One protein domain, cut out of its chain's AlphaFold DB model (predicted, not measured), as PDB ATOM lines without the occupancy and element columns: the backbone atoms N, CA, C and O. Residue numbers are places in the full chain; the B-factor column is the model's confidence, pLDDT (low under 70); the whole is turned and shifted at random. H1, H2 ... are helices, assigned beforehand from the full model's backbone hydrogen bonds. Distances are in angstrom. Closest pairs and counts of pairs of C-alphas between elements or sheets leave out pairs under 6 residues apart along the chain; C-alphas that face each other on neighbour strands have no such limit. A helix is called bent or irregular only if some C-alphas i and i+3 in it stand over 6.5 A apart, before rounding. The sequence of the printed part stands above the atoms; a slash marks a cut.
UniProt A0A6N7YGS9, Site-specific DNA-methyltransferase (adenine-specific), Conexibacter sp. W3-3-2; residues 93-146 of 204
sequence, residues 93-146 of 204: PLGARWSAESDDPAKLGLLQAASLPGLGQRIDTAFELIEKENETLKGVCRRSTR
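What this domain is: This is residues 93 to 146 of the 204 residues of the protein "Site-specific DNA-methyltransferase (adenine-specific)" of Conexibacter sp. W3-3-2 (UniProt A0A6N7YGS9). There is little regular structure: residues 93 to 111 loop over one side of a single long helix, H2, and after it residues 134 to 146 fold back along another side as a tail. The short H1 sits near the first end of H2. The printed part has 54 residues with two named helices, H1 then H2, and no named strand; the class is all helix, with 19 residues in named elements. It is compact, with a radius of gyration of the C-alphas of 11.0 A and spans of 30 by 21 by 14 A.

How they stand to each other: H1, residues 112 to 115, and H2, residues 119 to 133, are close but not clearly touching; their closest C-alphas, of Ala 113 and Leu 119, are 6.7 A apart. A tight link of 3 residues joins them. In H2 every O i to N i+4 pair is within hydrogen-bond range; H1 is too short for such a pair.

Where its parts are: Pro 93 has its C-alpha at (587.769, 536.931, 484.277). H1 is irregular, but only just: C-alphas 112 and 115 are 6.8 A apart. H2 runs 21.2 A, from C-alpha 119 at (597.969, 541.254, 497.424) to C-alpha 133 at (591.340, 538.818, 477.413).

The domain as a whole: The C-alphas farthest apart, of Ser 115 and Thr 136, are 31.0 A apart. The printed part has no cut. Its mean pLDDT is 80.8; residues 141 to 146 are under 70.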
ATOM      1  N   PRO A  93     587.791 538.306 483.799       89.94
ATOM      2  CA  PRO A  93     587.769 536.931 484.277       89.94
ATOM      3  C   PRO A  93     587.620 536.878 485.801       89.94
ATOM      4  O   PRO A  93     588.058 537.784 486.510       89.94
ATOM      5  N   LEU A  94     587.075 535.774 486.319       86.12
ATOM      6  CA  LEU A  94     586.758 535.577 487.746       86.12
ATOM      7  C   LEU A  94     587.879 536.005 488.712       86.12
ATOM      8  O   LEU A  94     587.624 536.746 489.655       86.12
ATOM      9  N   GLY A  95     589.133 535.618 488.446       83.44
ATOM     10  CA  GLY A  95     590.283 535.959 489.302       83.44
ATOM     11  C   GLY A  95     590.723 537.429 489.275       83.44
ATOM     12  O   GLY A  95     591.644 537.800 489.999       83.44
ATOM     13  N   ALA A  96     590.098 538.259 488.440       88.06
ATOM     14  CA  ALA A  96     590.340 539.696 488.351       88.06
ATOM     15  C   ALA A  96     589.130 540.543 488.789       88.06
ATOM     16  O   ALA A  96     589.249 541.766 488.857       88.06
ATOM     17  N   ARG A  97     587.989 539.915 489.108       91.12
ATOM     18  CA  ARG A  97     586.781 540.610 489.576       91.12
ATOM     19  C   ARG A  97     586.986 541.159 490.994       91.12
ATOM     20  O   ARG A  97     587.669 540.562 491.832       91.12
ATOM     21  N   TRP A  98     586.378 542.309 491.279       87.38
ATOM     22  CA  TRP A  98     586.545 543.007 492.559       87.38
ATOM     23  C   TRP A  98     585.949 542.230 493.743       87.38
ATOM     24  O   TRP A  98     586.653 541.989 494.725       87.38
ATOM     25  N   SER A  99     584.693 541.792 493.622       86.69
ATOM     26  CA  SER A  99     583.920 541.141 494.695       86.69
ATOM     27  C   SER A  99     583.599 539.668 494.417       86.69
ATOM     28  O   SER A  99     582.660 539.133 494.994       86.69
ATOM     29  N   ALA A 100     584.340 538.997 493.530       83.31
ATOM     30  CA  ALA A 100     584.055 537.597 493.222       83.31
ATOM     31  C   ALA A 100     584.333 536.667 494.411       83.31
ATOM     32  O   ALA A 100     585.405 536.701 495.025       83.31
ATOM     33  N   GLU A 101     583.381 535.781 494.677       77.88
ATOM     34  CA  GLU A 101     583.513 534.719 495.665       77.88
ATOM     35  C   GLU A 101     583.942 533.426 494.965       77.88
ATOM     36  O   GLU A 101     583.351 532.999 493.975       77.88
ATOM     37  N   SER A 102     585.019 532.811 495.451       76.50
ATOM     38  CA  SER A 102     585.482 531.518 494.954       76.50
ATOM     39  C   SER A 102     586.247 530.784 496.045       76.50
ATOM     40  O   SER A 102     587.042 531.391 496.760       76.50
ATOM     41  N   ASP A 103     586.052 529.470 496.139       78.19
ATOM     42  CA  ASP A 103     586.835 528.612 497.035       78.19
ATOM     43  C   ASP A 103     588.294 528.467 496.573       78.19
ATOM     44  O   ASP A 103     589.191 528.181 497.370       78.19
ATOM     45  N   ASP A 104     588.554 528.666 495.276       80.31
ATOM     46  CA  ASP A 104     589.895 528.592 494.709       80.31
ATOM     47  C   ASP A 104     590.669 529.890 495.011       80.31
ATOM     48  O   ASP A 104     590.298 530.968 494.525       80.31
ATOM     49  N   PRO A 105     591.799 529.829 495.744       75.69
ATOM     50  CA  PRO A 105     592.584 531.012 496.068       75.69
ATOM     51  C   PRO A 105     593.134 531.736 494.834       75.69
ATOM     52  O   PRO A 105     593.534 532.888 494.979       75.69
ATOM     53  N   ALA A 106     593.199 531.106 493.657       76.31
ATOM     54  CA  ALA A 106     593.605 531.746 492.404       76.31
ATOM     55  C   ALA A 106     592.468 532.518 491.708       76.31
ATOM     56  O   ALA A 106     592.751 533.382 490.880       76.31
ATOM     57  N   LYS A 107     591.206 532.225 492.040       79.25
ATOM     58  CA  LYS A 107     590.004 532.854 491.459       79.25
ATOM     59  C   LYS A 107     589.246 533.739 492.447       79.25
ATOM     60  O   LYS A 107     588.233 534.327 492.089       79.25
ATOM     61  N   LEU A 108     589.734 533.823 493.680       81.06
ATOM     62  CA  LEU A 108     589.199 534.690 494.716       81.06
ATOM     63  C   LEU A 108     589.288 536.165 494.297       81.06
ATOM     64  O   LEU A 108     590.360 536.628 493.896       81.06
ATOM     65  N   GLY A 109     588.184 536.895 494.451       81.94
ATOM     66  CA  GLY A 109     588.104 538.318 494.153       81.94
ATOM     67  C   GLY A 109     589.076 539.164 494.975       81.94
ATOM     68  O   GLY A 109     589.520 538.792 496.071       81.94
ATOM     69  N   LEU A 110     589.417 540.334 494.436       85.12
ATOM     70  CA  LEU A 110     590.449 541.206 495.000       85.12
ATOM     71  C   LEU A 110     590.105 541.713 496.406       85.12
ATOM     72  O   LEU A 110     591.004 541.830 497.241       85.12
ATOM     73  N   LEU A 111     588.825 541.975 496.683       85.75
ATOM     74  CA  LEU A 111     588.367 542.463 497.981       85.75
ATOM     75  C   LEU A 111     588.519 541.397 499.074       85.75
ATOM     76  O   LEU A 111     589.091 541.674 500.128       85.75
ATOM     77  N   GLN A 112     588.101 540.159 498.803       82.62
ATOM     78  CA  GLN A 112     588.280 539.033 499.726       82.62
ATOM     79  C   GLN A 112     589.765 538.723 499.954       82.62
ATOM     80  O   GLN A 112     590.189 538.409 501.068       82.62
ATOM     81  N   ALA A 113     590.577 538.843 498.901       81.44
ATOM     82  CA  ALA A 113     592.013 538.618 498.975       81.44
ATOM     83  C   ALA A 113     592.790 539.767 499.644       81.44
ATOM     84  O   ALA A 113     593.980 539.600 499.911       81.44
ATOM     85  N   ALA A 114     592.157 540.910 499.943       80.50
ATOM     86  CA  ALA A 114     592.827 542.080 500.513       80.50
ATOM     87  C   ALA A 114     593.460 541.803 501.887       80.50
ATOM     88  O   ALA A 114     594.505 542.362 502.217       80.50
ATOM     89  N   SER A 115     592.858 540.896 502.661       79.12
ATOM     90  CA  SER A 115     593.372 540.454 503.963       79.12
ATOM     91  C   SER A 115     594.514 539.434 503.849       79.12
ATOM     92  O   SER A 115     595.157 539.116 504.851       79.12
ATOM     93  N   LEU A 116     594.768 538.891 502.652       80.75
ATOM     94  CA  LEU A 116     595.786 537.870 502.427       80.75
ATOM     95  C   LEU A 116     597.160 538.492 502.125       80.75
ATOM     96  O   LEU A 116     597.266 539.522 501.453       80.75
ATOM     97  N   PRO A 117     598.257 537.835 502.544       81.81
ATOM     98  CA  PRO A 117     599.590 538.238 502.124       81.81
ATOM     99  C   PRO A 117     599.750 538.074 500.603       81.81
ATOM    100  O   PRO A 117     599.212 537.148 499.995       81.81
ATOM    101  N   GLY A 118     600.534 538.957 499.979       82.88
ATOM    102  CA  GLY A 118     600.816 538.884 498.539       82.88
ATOM    103  C   GLY A 118     599.795 539.582 497.635       82.88
ATOM    104  O   GLY A 118     599.829 539.369 496.425       82.88
ATOM    105  N   LEU A 119     598.941 540.456 498.182       82.62
ATOM    106  CA  LEU A 119     597.969 541.254 497.424       82.62
ATOM    107  C   LEU A 119     598.577 541.961 496.198       82.62
ATOM    108  O   LEU A 119     597.987 541.943 495.126       82.62
ATOM    109  N   GLY A 120     599.789 542.513 496.315       83.00
ATOM    110  CA  GLY A 120     600.465 543.166 495.187       83.00
ATOM    111  C   GLY A 120     600.716 542.236 493.992       83.00
ATOM    112  O   GLY A 120     600.540 542.652 492.853       83.00
ATOM    113  N   GLN A 121     601.072 540.969 494.240       85.06
ATOM    114  CA  GLN A 121     601.237 539.982 493.164       85.06
ATOM    115  C   GLN A 121     599.887 539.607 492.559       85.06
ATOM    116  O   GLN A 121     599.792 539.463 491.350       85.06
ATOM    117  N   ARG A 122     598.836 539.506 493.380       86.12
ATOM    118  CA  ARG A 122     597.472 539.228 492.908       86.12
ATOM    119  C   ARG A 122     596.938 540.338 492.010       86.12
ATOM    120  O   ARG A 122     596.354 540.037 490.981       86.12
ATOM    121  N   ILE A 123     597.181 541.599 492.369       87.38
ATOM    122  CA  ILE A 123     596.826 542.757 491.539       87.38
ATOM    123  C   ILE A 123     597.555 542.689 490.191       87.38
ATOM    124  O   ILE A 123     596.929 542.855 489.150       87.38
ATOM    125  N   ASP A 124     598.861 542.400 490.197       86.88
ATOM    126  CA  ASP A 124     599.622 542.241 488.952       86.88
ATOM    127  C   ASP A 124     599.100 541.059 488.109       86.88
ATOM    128  O   ASP A 124     598.962 541.200 486.896       86.88
ATOM    129  N   THR A 125     598.736 539.931 488.730       88.69
ATOM    130  CA  THR A 125     598.095 538.795 488.044       88.69
ATOM    131  C   THR A 125     596.729 539.173 487.468       88.69
ATOM    132  O   THR A 125     596.424 538.801 486.341       88.69
ATOM    133  N   ALA A 126     595.907 539.929 488.200       89.19
ATOM    134  CA  ALA A 126     594.605 540.391 487.721       89.19
ATOM    135  C   ALA A 126     594.751 541.276 486.476       89.19
ATOM    136  O   ALA A 126     594.028 541.088 485.499       89.19
ATOM    137  N   PHE A 127     595.741 542.174 486.464       88.69
ATOM    138  CA  PHE A 127     596.075 542.946 485.269       88.69
ATOM    139  C   PHE A 127     596.496 542.062 484.098       88.69
ATOM    140  O   PHE A 127     596.029 542.280 482.987       88.69
ATOM    141  N   GLU A 128     597.339 541.055 484.327       88.50
ATOM    142  CA  GLU A 128     597.759 540.126 483.272       88.50
ATOM    143  C   GLU A 128     596.584 539.344 482.680       88.50
ATOM    144  O   GLU A 128     596.533 539.141 481.468       88.50
ATOM    145  N   LEU A 129     595.633 538.931 483.518       89.94
ATOM    146  CA  LEU A 129     594.418 538.259 483.072       89.94
ATOM    147  C   LEU A 129     593.549 539.194 482.221       89.94
ATOM    148  O   LEU A 129     593.158 538.817 481.122       89.94
ATOM    149  N   ILE A 130     593.312 540.428 482.671       90.06
ATOM    150  CA  ILE A 130     592.530 541.413 481.910       90.06
ATOM    151  C   ILE A 130     593.221 541.765 480.582       90.06
ATOM    152  O   ILE A 130     592.560 541.823 479.550       90.06
ATOM    153  N   GLU A 131     594.544 541.959 480.570       89.50
ATOM    154  CA  GLU A 131     595.312 542.240 479.345       89.50
ATOM    155  C   GLU A 131     595.288 541.076 478.347       89.50
ATOM    156  O   GLU A 131     595.386 541.296 477.139       89.50
ATOM    157  N   LYS A 132     595.199 539.836 478.838       89.44
ATOM    158  CA  LYS A 132     595.126 538.647 477.989       89.44
ATOM    159  C   LYS A 132     593.778 538.550 477.276       89.44
ATOM    160  O   LYS A 132     593.756 538.192 476.103       89.44
ATOM    161  N   GLU A 133     592.693 538.873 477.975       88.56
ATOM    162  CA  GLU A 133     591.340 538.818 477.413       88.56
ATOM    163  C   GLU A 133     590.999 540.056 476.562       88.56
ATOM    164  O   GLU A 133     590.140 539.985 475.685       88.56
ATOM    165  N   ASN A 134     591.697 541.182 476.769       86.94
ATOM    166  CA  ASN A 134     591.420 542.458 476.106       86.94
ATOM    167  C   ASN A 134     592.678 543.027 475.422       86.94
ATOM    168  O   ASN A 134     593.502 543.695 476.052       86.94
ATOM    169  N   GLU A 135     592.804 542.835 474.103       84.19
ATOM    170  CA  GLU A 135     593.989 543.271 473.340       84.19
ATOM    171  C   GLU A 135     594.253 544.784 473.415       84.19
ATOM    172  O   GLU A 135     595.406 545.221 473.408       84.19
ATOM    173  N   THR A 136     593.198 545.590 473.540       82.31
ATOM    174  CA  THR A 136     593.259 547.057 473.647       82.31
ATOM    175  C   THR A 136     593.937 547.547 474.928       82.31
ATOM    176  O   THR A 136     594.460 548.661 474.955       82.31
ATOM    177  N   LEU A 137     593.972 546.725 475.983       80.69
ATOM    178  CA  LEU A 137     594.581 547.062 477.273       80.69
ATOM    179  C   LEU A 137     596.047 546.628 477.385       80.69
ATOM    180  O   LEU A 137     596.719 546.953 478.369       80.69
ATOM    181  N   LYS A 138     596.583 545.935 476.375       78.38
ATOM    182  CA  LYS A 138     597.929 545.360 476.405       78.38
ATOM    183  C   LYS A 138     599.009 546.431 476.591       78.38
ATOM    184  O   LYS A 138     599.260 547.251 475.711       78.38
ATOM    185  N   GLY A 139     599.708 546.383 477.727       71.75
ATOM    186  CA  GLY A 139     600.819 547.290 478.031       71.75
ATOM    187  C   GLY A 139     600.399 548.657 478.578       71.75
ATOM    188  O   GLY A 139     601.270 549.487 478.853       71.75
ATOM    189  N   VAL A 140     599.097 548.882 478.779       73.06
ATOM    190  CA  VAL A 140     598.562 550.075 479.447       73.06
ATOM    191  C   VAL A 140     598.760 549.961 480.962       73.06
ATOM    192  O   VAL A 140     599.132 550.940 481.618       73.06
ATOM    193  N   CYS A 141     598.600 548.756 481.522       61.81
ATOM    194  CA  CYS A 141     598.718 548.529 482.958       61.81
ATOM    195  C   CYS A 141     600.187 548.338 483.371       61.81
ATOM    196  O   CYS A 141     600.871 547.360 483.056       61.81
ATOM    197  N   ARG A 142     600.729 549.315 484.107       61.91
ATOM    198  CA  ARG A 142     602.105 549.248 484.619       61.91
ATOM    199  C   ARG A 142     602.157 548.376 485.878       61.91
ATOM    200  O   ARG A 142     601.752 548.821 486.942       61.91
ATOM    201  N   ARG A 143     602.714 547.162 485.755       63.84
ATOM    202  CA  ARG A 143     602.991 546.251 486.891       63.84
ATOM    203  C   ARG A 143     603.746 546.926 488.040       63.84
ATOM    204  O   ARG A 143     604.807 547.513 487.810       63.84
ATOM    205  N   SER A 144     603.250 546.730 489.257       55.66
ATOM    206  CA  SER A 144     603.762 547.332 490.491       55.66
ATOM    207  C   SER A 144     604.936 546.549 491.102       55.66
ATOM    208  O   SER A 144     605.901 547.137 491.588       55.66
ATOM    209  N   THR A 145     604.935 545.212 491.026       55.19
ATOM    210  CA  THR A 145     605.894 544.380 491.785       55.19
ATOM    211  C   THR A 145     607.196 544.036 491.057       55.19
ATOM    212  O   THR A 145     608.064 543.370 491.629       55.19
ATOM    213  N   ARG A 146     607.407 544.521 489.825       49.38
ATOM    214  CA  ARG A 146     608.538 544.126 488.952       49.38
ATOM    215  C   ARG A 146     609.947 544.353 489.546       49.38
ATOM    216  O   ARG A 146     610.915 543.821 489.004       49.38
TER     217      ARG A 146